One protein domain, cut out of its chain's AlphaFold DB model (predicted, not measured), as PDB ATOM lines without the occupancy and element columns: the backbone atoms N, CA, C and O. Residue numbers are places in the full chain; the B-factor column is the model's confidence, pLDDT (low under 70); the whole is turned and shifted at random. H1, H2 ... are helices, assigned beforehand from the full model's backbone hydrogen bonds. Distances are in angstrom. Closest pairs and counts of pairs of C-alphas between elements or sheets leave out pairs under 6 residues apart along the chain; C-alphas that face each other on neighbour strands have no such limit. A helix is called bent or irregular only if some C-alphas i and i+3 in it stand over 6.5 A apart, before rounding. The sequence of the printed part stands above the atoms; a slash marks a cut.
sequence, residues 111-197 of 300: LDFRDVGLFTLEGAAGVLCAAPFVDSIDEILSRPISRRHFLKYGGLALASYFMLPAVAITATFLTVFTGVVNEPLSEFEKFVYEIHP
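This is residues 111 to 197 of the 300 residues of an uncharacterized protein of Candidatus Woesebacteria bacterium (UniProt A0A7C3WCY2). Two helical hairpins share one bent helix: the long helix H1 and the first arm of H2, H2a, run side by side in opposite ways, and past the bend the second arm, H2b, turns off and H3 folds back along it. The start of H1, residues 111 to 118, sticks out from the rest, and near residue 135 the helix kinks toward the loop that leads to H2a. The printed part has 87 residues with three named helices, H1, H2 and H3 in that order, and no named strand; the class is all helix. It is loose, with a radius of gyration of the C-alphas of 15.4 A, and spans 42 by 32 by 22 A.

Find C-alpha 111 at (-20.330, 59.207, 97.981), where H1 begins; it covers residues 111 to 141 and measures 41.4 A from first to last C-alpha. Look at residue 135 for its kink of 67 degrees; H1 is irregular there, with C-alphas 135 and 138 at 7.7 A. Next comes H2, residues 147 to 178, by its hydrogen bonds assigned as one helix but bent, with C-alphas 162 and 165 at 6.9 A. Its arm H2a, residues 147 to 162, starts with C-alpha 147 at (-30.258, 18.597, 92.031) and is 23.0 A long; its arm H2b, residues 165 to 178, is 19.9 A long. H3, residues 183 to 195, runs 18.6 A to C-alpha 195 at (-34.820, 44.208, 101.000).

Start at Gly 126 and Ala 159, the closest C-alphas of H1 and H2a, 4.4 A apart. These two touch at a shallow tilt of 32 degrees, opposite ways, and form a helical hairpin. At the bend, H2a and H2b stand at a steep tilt of 51 degrees. H1 touches H2b with residues 119 to 123 alone, about perpendicular at 83 degrees; the closest C-alphas are those of Gly 123 and Ala 166, 5.4 A apart. H2b and H3 touch as a second helical hairpin, at a shallow tilt of 26 degrees, opposite ways, with the C-alphas of Ala 168 and Glu 189 closest at 5.6 A. H3 is apart from H1 and from H2a. Of the three pairs that touch, H1 with H2a, H1 with H2b and H2b with H3, two are at a shallow tilt, and the helix packing is mostly aligned, but only just. In H2a, H2b and H3 every O i to N i+4 pair is within hydrogen-bond range; in H1 20 of 27 are.

The two C-alphas farthest apart are those of Leu 111 and Pro 144, at 46.8 A. The printed part has no cut, and the links from H1 to H2a and from H2b to H3 are tight. The mean pLDDT of the printed part is 73.1; look for values under 70 at residues 111 to 118, 120, 135 to 141, 143 and 173 to 183.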
ATOM      1  N   LEU A 111     -19.383  59.954  97.154       61.62
ATOM      2  CA  LEU A 111     -20.330  59.207  97.981       61.62
ATOM      3  C   LEU A 111     -21.679  59.015  97.282       61.62
ATOM      4  O   LEU A 111     -22.229  57.920  97.336       61.62
ATOM      5  N   ASP A 112     -22.161  60.026  96.560       58.19
ATOM      6  CA  ASP A 112     -23.404  59.938  95.781       58.19
ATOM      7  C   ASP A 112     -23.213  59.030  94.549       58.19
ATOM      8  O   ASP A 112     -24.020  58.146  94.264       58.19
ATOM      9  N   PHE A 113     -22.048  59.120  93.889       59.84
ATOM     10  CA  PHE A 113     -21.643  58.166  92.852       59.84
ATOM     11  C   PHE A 113     -21.448  56.743  93.382       59.84
ATOM     12  O   PHE A 113     -21.609  55.801  92.610       59.84
ATOM     13  N   ARG A 114     -21.101  56.547  94.660       63.66
ATOM     14  CA  ARG A 114     -21.082  55.208  95.274       63.66
ATOM     15  C   ARG A 114     -22.495  54.688  95.517       63.66
ATOM     16  O   ARG A 114     -22.723  53.513  95.256       63.66
ATOM     17  N   ASP A 115     -23.417  55.547  95.942       66.25
ATOM     18  CA  ASP A 115     -24.830  55.204  96.165       66.25
ATOM     19  C   ASP A 115     -25.501  54.768  94.844       66.25
ATOM     20  O   ASP A 115     -26.101  53.697  94.750       66.25
ATOM     21  N   VAL A 116     -25.282  55.533  93.767       66.19
ATOM     22  CA  VAL A 116     -25.729  55.198  92.397       66.19
ATOM     23  C   VAL A 116     -24.889  54.069  91.770       66.19
ATOM     24  O   VAL A 116     -25.364  53.282  90.943       66.19
ATOM     25  N   GLY A 117     -23.617  53.967  92.152       65.62
ATOM     26  CA  GLY A 117     -22.687  52.947  91.675       65.62
ATOM     27  C   GLY A 117     -23.056  51.551  92.163       65.62
ATOM     28  O   GLY A 117     -23.028  50.617  91.366       65.62
ATOM     29  N   LEU A 118     -23.462  51.411  93.429       69.75
ATOM     30  CA  LEU A 118     -23.971  50.156  93.990       69.75
ATOM     31  C   LEU A 118     -25.202  49.676  93.226       69.75
ATOM     32  O   LEU A 118     -25.206  48.547  92.747       69.75
ATOM     33  N   PHE A 119     -26.167  50.566  92.990       70.12
ATOM     34  CA  PHE A 119     -27.323  50.276  92.141       70.12
ATOM     35  C   PHE A 119     -26.912  49.728  90.762       70.12
ATOM     36  O   PHE A 119     -27.416  48.701  90.305       70.12
ATOM     37  N   THR A 120     -25.965  50.400  90.102       69.81
ATOM     38  CA  THR A 120     -25.501  50.011  88.762       69.81
ATOM     39  C   THR A 120     -24.807  48.648  88.781       69.81
ATOM     40  O   THR A 120     -25.027  47.823  87.893       69.81
ATOM     41  N   LEU A 121     -23.972  48.399  89.793       75.94
ATOM     42  CA  LEU A 121     -23.246  47.142  89.955       75.94
ATOM     43  C   LEU A 121     -24.184  45.980  90.280       75.94
ATOM     44  O   LEU A 121     -24.016  44.907  89.707       75.94
ATOM     45  N   GLU A 122     -25.173  46.187  91.145       74.81
ATOM     46  CA  GLU A 122     -26.161  45.167  91.497       74.81
ATOM     47  C   GLU A 122     -27.063  44.831  90.315       74.81
ATOM     48  O   GLU A 122     -27.191  43.659  89.967       74.81
ATOM     49  N   GLY A 123     -27.578  45.837  89.602       72.56
ATOM     50  CA  GLY A 123     -28.350  45.606  88.380       72.56
ATOM     51  C   GLY A 123     -27.546  44.845  87.319       72.56
ATOM     52  O   GLY A 123     -28.039  43.879  86.732       72.56
ATOM     53  N   ALA A 124     -26.278  45.221  87.108       75.19
ATOM     54  CA  ALA A 124     -25.385  44.513  86.193       75.19
ATOM     55  C   ALA A 124     -25.098  43.074  86.656       75.19
ATOM     56  O   ALA A 124     -25.126  42.154  85.837       75.19
ATOM     57  N   ALA A 125     -24.861  42.855  87.952       76.88
ATOM     58  CA  ALA A 125     -24.679  41.525  88.524       76.88
ATOM     59  C   ALA A 125     -25.936  40.664  88.348       76.88
ATOM     60  O   ALA A 125     -25.823  39.515  87.931       76.88
ATOM     61  N   GLY A 126     -27.126  41.227  88.565       77.19
ATOM     62  CA  GLY A 126     -28.406  40.562  88.332       77.19
ATOM     63  C   GLY A 126     -28.571  40.107  86.882       77.19
ATOM     64  O   GLY A 126     -28.851  38.934  86.637       77.19
ATOM     65  N   VAL A 127     -28.296  40.987  85.913       75.94
ATOM     66  CA  VAL A 127     -28.330  40.648  84.477       75.94
ATOM     67  C   VAL A 127     -27.311  39.560  84.132       75.94
ATOM     68  O   VAL A 127     -27.649  38.594  83.448       75.94
ATOM     69  N   LEU A 128     -26.073  39.673  84.625       76.62
ATOM     70  CA  LEU A 128     -25.025  38.673  84.392       76.62
ATOM     71  C   LEU A 128     -25.359  37.321  85.033       76.62
ATOM     72  O   LEU A 128     -25.059  36.280  84.451       76.62
ATOM     73  N   CYS A 129     -25.999  37.321  86.203       77.25
ATOM     74  CA  CYS A 129     -26.488  36.113  86.853       77.25
ATOM     75  C   CYS A 129     -27.698  35.521  86.125       77.25
ATOM     76  O   CYS A 129     -27.829  34.303  86.111       77.25
ATOM     77  N   ALA A 130     -28.558  36.334  85.505       74.75
ATOM     78  CA  ALA A 130     -29.727  35.868  84.759       74.75
ATOM     79  C   ALA A 130     -29.367  35.315  83.372       74.75
ATOM     80  O   ALA A 130     -29.984  34.349  82.922       74.75
ATOM     81  N   ALA A 131     -28.357  35.891  82.707       77.25
ATOM     82  CA  ALA A 131     -27.993  35.592  81.320       77.25
ATOM     83  C   ALA A 131     -27.810  34.088  81.003       77.25
ATOM     84  O   ALA A 131     -28.337  33.643  79.985       77.25
ATOM     85  N   PRO A 132     -27.170  33.259  81.857       76.06
ATOM     86  CA  PRO A 132     -27.034  31.820  81.611       76.06
ATOM     87  C   PRO A 132     -28.347  31.028  81.697       76.06
ATOM     88  O   PRO A 132     -28.370  29.847  81.346       76.06
ATOM     89  N   PHE A 133     -29.417  31.632  82.222       71.44
ATOM     90  CA  PHE A 133     -30.692  30.964  82.477       71.44
ATOM     91  C   PHE A 133     -31.801  31.374  81.509       71.44
ATOM     92  O   PHE A 133     -32.783  30.642  81.431       71.44
ATOM     93  N   VAL A 134     -31.641  32.470  80.756       71.75
ATOM     94  CA  VAL A 134     -32.671  33.019  79.848       71.75
ATOM     95  C   VAL A 134     -33.177  31.963  78.864       71.75
ATOM     96  O   VAL A 134     -34.378  31.717  78.796       71.75
ATOM     97  N   ASP A 135     -32.269  31.241  78.206       69.88
ATOM     98  CA  ASP A 135     -32.622  30.204  77.223       69.88
ATOM     99  C   ASP A 135     -33.145  28.901  77.863       69.88
ATOM    100  O   ASP A 135     -33.552  27.971  77.171       69.88
ATOM    101  N   SER A 136     -33.100  28.795  79.194       68.25
ATOM    102  CA  SER A 136     -33.487  27.601  79.955       68.25
ATOM    103  C   SER A 136     -34.761  27.784  80.783       68.25
ATOM    104  O   SER A 136     -35.153  26.835  81.460       68.25
ATOM    105  N   ILE A 137     -35.401  28.961  80.777       69.50
ATOM    106  CA  ILE A 137     -36.563  29.249  81.639       69.50
ATOM    107  C   ILE A 137     -37.699  28.242  81.400       69.50
ATOM    108  O   ILE A 137     -38.186  27.635  82.355       69.50
ATOM    109  N   ASP A 138     -38.044  27.971  80.141       68.88
ATOM    110  CA  ASP A 138     -39.121  27.033  79.799       68.88
ATOM    111  C   ASP A 138     -38.790  25.583  80.190       68.88
ATOM    112  O   ASP A 138     -39.657  24.827  80.636       68.88
ATOM    113  N   GLU A 139     -37.519  25.182  80.079       68.62
ATOM    114  CA  GLU A 139     -37.061  23.850  80.497       68.62
ATOM    115  C   GLU A 139     -37.085  23.701  82.026       68.62
ATOM    116  O   GLU A 139     -37.430  22.638  82.549       68.62
ATOM    117  N   ILE A 140     -36.731  24.769  82.746       64.69
ATOM    118  CA  ILE A 140     -36.716  24.812  84.207       64.69
ATOM    119  C   ILE A 140     -38.148  24.689  84.747       64.69
ATOM    120  O   ILE A 140     -38.384  23.845  85.611       64.69
ATOM    121  N   LEU A 141     -39.103  25.454  84.206       68.06
ATOM    122  CA  LEU A 141     -40.486  25.519  84.701       68.06
ATOM    123  C   LEU A 141     -41.338  24.278  84.379       68.06
ATOM    124  O   LEU A 141     -42.344  24.036  85.044       68.06
ATOM    125  N   SER A 142     -40.952  23.478  83.381       70.12
ATOM    126  CA  SER A 142     -41.765  22.364  82.865       70.12
ATOM    127  C   SER A 142     -41.354  20.969  83.359       70.12
ATOM    128  O   SER A 142     -42.015  19.983  83.023       70.12
ATOM    129  N   ARG A 143     -40.277  20.837  84.151       66.62
ATOM    130  CA  ARG A 143     -39.709  19.532  84.544       66.62
ATOM    131  C   ARG A 143     -39.615  19.321  86.062       66.62
ATOM    132  O   ARG A 143     -39.397  20.272  86.809       66.62
ATOM    133  N   PRO A 144     -39.688  18.059  86.539       70.12
ATOM    134  CA  PRO A 144     -39.483  17.748  87.949       70.12
ATOM    135  C   PRO A 144     -38.091  18.176  88.447       70.12
ATOM    136  O   PRO A 144     -37.071  18.061  87.754       70.12
ATOM    137  N   ILE A 145     -38.048  18.686  89.681       70.88
ATOM    138  CA  ILE A 145     -36.858  19.311  90.268       70.88
ATOM    139  C   ILE A 145     -35.776  18.249  90.524       70.88
ATOM    140  O   ILE A 145     -35.922  17.364  91.362       70.88
ATOM    141  N   SER A 146     -34.655  18.360  89.807       77.25
ATOM    142  CA  SER A 146     -33.426  17.592  90.042       77.25
ATOM    143  C   SER A 146     -32.422  18.433  90.841       77.25
ATOM    144  O   SER A 146     -32.558  19.653  90.918       77.25
ATOM    145  N   ARG A 147     -31.346  17.833  91.376       71.81
ATOM    146  CA  ARG A 147     -30.258  18.597  92.031       71.81
ATOM    147  C   ARG A 147     -29.637  19.666  91.120       71.81
ATOM    148  O   ARG A 147     -29.288  20.740  91.595       71.81
ATOM    149  N   ARG A 148     -29.520  19.398  89.812       70.94
ATOM    150  CA  ARG A 148     -29.066  20.403  88.834       70.94
ATOM    151  C   ARG A 148     -30.095  21.518  88.658       70.94
ATOM    152  O   ARG A 148     -29.700  22.670  88.546       70.94
ATOM    153  N   HIS A 149     -31.389  21.194  88.690       70.56
ATOM    154  CA  HIS A 149     -32.446  22.207  88.667       70.56
ATOM    155  C   HIS A 149     -32.416  23.065  89.936       70.56
ATOM    156  O   HIS A 149     -32.514  24.274  89.818       70.56
ATOM    157  N   PHE A 150     -32.169  22.493  91.121       76.25
ATOM    158  CA  PHE A 150     -32.056  23.254  92.374       76.25
ATOM    159  C   PHE A 150     -30.981  24.354  92.320       76.25
ATOM    160  O   PHE A 150     -31.244  25.484  92.713       76.25
ATOM    161  N   LEU A 151     -29.793  24.061  91.777       77.06
ATOM    162  CA  LEU A 151     -28.743  25.076  91.606       77.06
ATOM    163  C   LEU A 151     -29.130  26.149  90.579       77.06
ATOM    164  O   LEU A 151     -28.833  27.321  90.792       77.06
ATOM    165  N   LYS A 152     -29.823  25.767  89.497       72.75
ATOM    166  CA  LYS A 152     -30.371  26.729  88.528       72.75
ATOM    167  C   LYS A 152     -31.441  27.623  89.168       72.75
ATOM    168  O   LYS A 152     -31.410  28.827  88.960       72.75
ATOM    169  N   TYR A 153     -32.323  27.062  89.997       73.12
ATOM    170  CA  TYR A 153     -33.327  27.814  90.757       73.12
ATOM    171  C   TYR A 153     -32.688  28.773  91.764       73.12
ATOM    172  O   TYR A 153     -33.101  29.922  91.842       73.12
ATOM    173  N   GLY A 154     -31.657  28.335  92.493       78.25
ATOM    174  CA  GLY A 154     -30.905  29.205  93.400       78.25
ATOM    175  C   GLY A 154     -30.193  30.344  92.664       78.25
ATOM    176  O   GLY A 154     -30.250  31.485  93.109       78.25
ATOM    177  N   GLY A 155     -29.584  30.053  91.510       78.62
ATOM    178  CA  GLY A 155     -28.967  31.064  90.648       78.62
ATOM    179  C   GLY A 155     -29.977  32.068  90.092       78.62
ATOM    180  O   GLY A 155     -29.725  33.266  90.142       78.62
ATOM    181  N   LEU A 156     -31.143  31.601  89.635       78.94
ATOM    182  CA  LEU A 156     -32.227  32.459  89.154       78.94
ATOM    183  C   LEU A 156     -32.834  33.304  90.282       78.94
ATOM    184  O   LEU A 156     -33.128  34.475  90.067       78.94
ATOM    185  N   ALA A 157     -32.996  32.744  91.484       80.69
ATOM    186  CA  ALA A 157     -33.469  33.481  92.654       80.69
ATOM    187  C   ALA A 157     -32.485  34.589  93.052       80.69
ATOM    188  O   ALA A 157     -32.901  35.716  93.300       80.69
ATOM    189  N   LEU A 158     -31.181  34.294  93.040       80.94
ATOM    190  CA  LEU A 158     -30.133  35.280  93.298       80.94
ATOM    191  C   LEU A 158     -30.080  36.362  92.208       80.94
ATOM    192  O   LEU A 158     -29.968  37.543  92.520       80.94
ATOM    193  N   ALA A 159     -30.204  35.971  90.938       81.94
ATOM    194  CA  ALA A 159     -30.284  36.906  89.820       81.94
ATOM    195  C   ALA A 159     -31.504  37.825  89.944       81.94
ATOM    196  O   ALA A 159     -31.388  39.034  89.770       81.94
ATOM    197  N   SER A 160     -32.656  37.246  90.296       80.94
ATOM    198  CA  SER A 160     -33.900  37.984  90.508       80.94
ATOM    199  C   SER A 160     -33.730  38.992  91.634       80.94
ATOM    200  O   SER A 160     -34.046  40.150  91.412       80.94
ATOM    201  N   TYR A 161     -33.161  38.584  92.776       85.06
ATOM    202  CA  TYR A 161     -32.847  39.472  93.899       85.06
ATOM    203  C   TYR A 161     -32.052  40.699  93.432       85.06
ATOM    204  O   TYR A 161     -32.555  41.810  93.513       85.06
ATOM    205  N   PHE A 162     -30.891  40.505  92.800       83.06
ATOM    206  CA  PHE A 162     -30.062  41.621  92.322       83.06
ATOM    207  C   PHE A 162     -30.689  42.456  91.189       83.06
ATOM    208  O   PHE A 162     -30.270  43.587  90.953       83.06
ATOM    209  N   MET A 163     -31.685  41.930  90.471       82.62
ATOM    210  CA  MET A 163     -32.413  42.681  89.444       82.62
ATOM    211  C   MET A 163     -33.538  43.560  90.003       82.62
ATOM    212  O   MET A 163     -33.942  44.506  89.322       82.62
ATOM    213  N   LEU A 164     -34.053  43.270  91.204       83.06
ATOM    214  CA  LEU A 164     -35.186  43.992  91.797       83.06
ATOM    215  C   LEU A 164     -35.009  45.520  91.807       83.06
ATOM    216  O   LEU A 164     -35.947  46.207  91.396       83.06
ATOM    217  N   PRO A 165     -33.833  46.075  92.156       78.81
ATOM    218  CA  PRO A 165     -33.612  47.518  92.125       78.81
ATOM    219  C   PRO A 165     -33.785  48.112  90.728       78.81
ATOM    220  O   PRO A 165     -34.458  49.128  90.550       78.81
ATOM    221  N   ALA A 166     -33.198  47.472  89.713       78.62
ATOM    222  CA  ALA A 166     -33.269  47.943  88.332       78.62
ATOM    223  C   ALA A 166     -34.708  47.910  87.800       78.62
ATOM    224  O   ALA A 166     -35.135  48.830  87.096       78.62
ATOM    225  N   VAL A 167     -35.470  46.878  88.176       80.75
ATOM    226  CA  VAL A 167     -36.896  46.764  87.852       80.75
ATOM    227  C   VAL A 167     -37.696  47.872  88.536       80.75
ATOM    228  O   VAL A 167     -38.492  48.522  87.861       80.75
ATOM    229  N   ALA A 168     -37.456  48.128  89.827       78.62
ATOM    230  CA  ALA A 168     -38.153  49.169  90.583       78.62
ATOM    231  C   ALA A 168     -37.958  50.543  89.942       78.62
ATOM    232  O   ALA A 168     -38.941  51.172  89.572       78.62
ATOM    233  N   ILE A 169     -36.711  50.947  89.682       74.69
ATOM    234  CA  ILE A 169     -36.413  52.240  89.051       74.69
ATOM    235  C   ILE A 169     -37.029  52.353  87.660       74.69
ATOM    236  O   ILE A 169     -37.604  53.385  87.311       74.69
ATOM    237  N   THR A 170     -36.907  51.304  86.842       74.75
ATOM    238  CA  THR A 170     -37.486  51.308  85.493       74.75
ATOM    239  C   THR A 170     -38.995  51.506  85.567       74.75
ATOM    240  O   THR A 170     -39.557  52.295  84.809       74.75
ATOM    241  N   ALA A 171     -39.652  50.830  86.507       74.44
ATOM    242  CA  ALA A 171     -41.073  50.980  86.723       74.44
ATOM    243  C   ALA A 171     -41.432  52.379  87.262       74.44
ATOM    244  O   ALA A 171     -42.373  52.975  86.735       74.44
ATOM    245  N   THR A 172     -40.643  52.961  88.178       71.00
ATOM    246  CA  THR A 172     -40.786  54.363  88.611       71.00
ATOM    247  C   THR A 172     -40.743  55.303  87.405       71.00
ATOM    248  O   THR A 172     -41.660  56.101  87.207       71.00
ATOM    249  N   PHE A 173     -39.730  55.181  86.539       69.12
ATOM    250  CA  PHE A 173     -39.608  55.998  85.326       69.12
ATOM    251  C   PHE A 173     -40.777  55.790  84.359       69.12
ATOM    252  O   PHE A 173     -41.290  56.756  83.803       69.12
ATOM    253  N   LEU A 174     -41.252  54.559  84.170       69.06
ATOM    254  CA  LEU A 174     -42.427  54.297  83.335       69.06
ATOM    255  C   LEU A 174     -43.693  54.951  83.905       69.06
ATOM    256  O   LEU A 174     -44.504  55.473  83.137       69.06
ATOM    257  N   THR A 175     -43.849  55.004  85.231       66.44
ATOM    258  CA  THR A 175     -44.944  55.765  85.849       66.44
ATOM    259  C   THR A 175     -44.815  57.270  85.665       66.44
ATOM    260  O   THR A 175     -45.832  57.922  85.444       66.44
ATOM    261  N   VAL A 176     -43.594  57.818  85.607       63.06
ATOM    262  CA  VAL A 176     -43.374  59.224  85.212       63.06
ATOM    263  C   VAL A 176     -43.937  59.498  83.815       63.06
ATOM    264  O   VAL A 176     -44.608  60.505  83.610       63.06
ATOM    265  N   PHE A 177     -43.685  58.610  82.850       62.22
ATOM    266  CA  PHE A 177     -44.137  58.808  81.469       62.22
ATOM    267  C   PHE A 177     -45.632  58.564  81.269       62.22
ATOM    268  O   PHE A 177     -46.231  59.144  80.366       62.22
ATOM    269  N   THR A 178     -46.230  57.690  82.075       66.00
ATOM    270  CA  THR A 178     -47.640  57.305  81.931       66.00
ATOM    271  C   THR A 178     -48.578  58.109  82.827       66.00
ATOM    272  O   THR A 178     -49.778  58.120  82.567       66.00
ATOM    273  N   GLY A 179     -48.059  58.795  83.851       54.81
ATOM    274  CA  GLY A 179     -48.847  59.585  84.799       54.81
ATOM    275  C   GLY A 179     -49.730  58.750  85.732       54.81
ATOM    276  O   GLY A 179     -50.554  59.309  86.446       54.81
ATOM    277  N   VAL A 180     -49.585  57.420  85.731       55.78
ATOM    278  CA  VAL A 180     -50.391  56.507  86.549       55.78
ATOM    279  C   VAL A 180     -49.518  55.942  87.662       55.78
ATOM    280  O   VAL A 180     -48.730  55.030  87.428       55.78
ATOM    281  N   VAL A 181     -49.668  56.452  88.884       56.50
ATOM    282  CA  VAL A 181     -49.115  55.785  90.070       56.50
ATOM    283  C   VAL A 181     -49.999  54.581  90.382       56.50
ATOM    284  O   VAL A 181     -51.115  54.718  90.871       56.50
ATOM    285  N   ASN A 182     -49.510  53.388  90.054       65.00
ATOM    286  CA  ASN A 182     -50.194  52.140  90.369       65.00
ATOM    287  C   ASN A 182     -49.843  51.707  91.797       65.00
ATOM    288  O   ASN A 182     -48.669  51.520  92.113       65.00
ATOM    289  N   GLU A 183     -50.852  51.480  92.638       67.94
ATOM    290  CA  GLU A 183     -50.691  50.954  94.003       67.94
ATOM    291  C   GLU A 183     -49.805  49.684  94.056       67.94
ATOM    292  O   GLU A 183     -48.859  49.674  94.845       67.94
ATOM    293  N   PRO A 184     -49.950  48.687  93.149       74.38
ATOM    294  CA  PRO A 184     -49.033  47.543  93.092       74.38
ATOM    295  C   PRO A 184     -47.562  47.910  92.882       74.38
ATOM    296  O   PRO A 184     -46.679  47.229  93.397       74.38
ATOM    297  N   LEU A 185     -47.281  48.972  92.119       74.00
ATOM    298  CA  LEU A 185     -45.910  49.426  91.918       74.00
ATOM    299  C   LEU A 185     -45.365  50.090  93.182       74.00
ATOM    300  O   LEU A 185     -44.228  49.831  93.556       74.00
ATOM    301  N   SER A 186     -46.180  50.898  93.859       72.44
ATOM    302  CA  SER A 186     -45.753  51.546  95.097       72.44
ATOM    303  C   SER A 186     -45.423  50.533  96.193       72.44
ATOM    304  O   SER A 186     -44.433  50.702  96.902       72.44
ATOM    305  N   GLU A 187     -46.216  49.466  96.308       78.06
ATOM    306  CA  GLU A 187     -45.928  48.364  97.230       78.06
ATOM    307  C   GLU A 187     -44.688  47.568  96.801       78.06
ATOM    308  O   GLU A 187     -43.891  47.157  97.643       78.06
ATOM    309  N   PHE A 188     -44.459  47.408  95.494       80.44
ATOM    310  CA  PHE A 188     -43.234  46.796  94.985       80.44
ATOM    311  C   PHE A 188     -41.988  47.635  95.302       80.44
ATOM    312  O   PHE A 188     -40.993  47.090  95.769       80.44
ATOM    313  N   GLU A 189     -42.023  48.952  95.107       77.50
ATOM    314  CA  GLU A 189     -40.901  49.836  95.445       77.50
ATOM    315  C   GLU A 189     -40.640  49.864  96.955       77.50
ATOM    316  O   GLU A 189     -39.479  49.846  97.363       77.50
ATOM    317  N   LYS A 190     -41.696  49.828  97.785       77.75
ATOM    318  CA  LYS A 190     -41.573  49.663  99.243       77.75
ATOM    319  C   LYS A 190     -40.874  48.345  99.585       77.75
ATOM    320  O   LYS A 190     -39.918  48.347 100.354       77.75
ATOM    321  N   PHE A 191     -41.301  47.240  98.972       83.50
ATOM    322  CA  PHE A 191     -40.659  45.940  99.149       83.50
ATOM    323  C   PHE A 191     -39.177  45.988  98.762       83.50
ATOM    324  O   PHE A 191     -38.341  45.557  99.549       83.50
ATOM    325  N   VAL A 192     -38.839  46.560  97.598       81.69
ATOM    326  CA  VAL A 192     -37.446  46.707  97.143       81.69
ATOM    327  C   VAL A 192     -36.619  47.541  98.122       81.69
ATOM    328  O   VAL A 192     -35.510  47.139  98.456       81.69
ATOM    329  N   TYR A 193     -37.163  48.641  98.638       81.12
ATOM    330  CA  TYR A 193     -36.511  49.468  99.657       81.12
ATOM    331  C   TYR A 193     -36.220  48.703 100.961       81.12
ATOM    332  O   TYR A 193     -35.181  48.911 101.589       81.12
ATOM    333  N   GLU A 194     -37.119  47.810 101.378       82.56
ATOM    334  CA  GLU A 194     -36.944  47.007 102.593       82.56
ATOM    335  C   GLU A 194     -35.882  45.911 102.436       82.56
ATOM    336  O   GLU A 194     -35.144  45.639 103.386       82.56
ATOM    337  N   ILE A 195     -35.787  45.289 101.256       83.25
ATOM    338  CA  ILE A 195     -34.820  44.208 101.000       83.25
ATOM    339  C   ILE A 195     -33.443  44.712 100.547       83.25
ATOM    340  O   ILE A 195     -32.458  44.025 100.802       83.25
ATOM    341  N   HIS A 196     -33.379  45.892  99.920       81.56
ATOM    342  CA  HIS A 196     -32.154  46.537  99.438       81.56
ATOM    343  C   HIS A 196     -31.934  47.909 100.102       81.56
ATOM    344  O   HIS A 196     -31.837  48.929  99.410       81.56
ATOM    345  N   PRO A 197     -31.854  47.986 101.445       77.38
ATOM    346  CA  PRO A 197     -31.676  49.257 102.151       77.38
ATOM    347  C   PRO A 197     -30.310  49.916 101.890       77.38
ATOM    348  O   PRO A 197     -30.100  51.069 102.269       77.38
TER     349      PRO A 197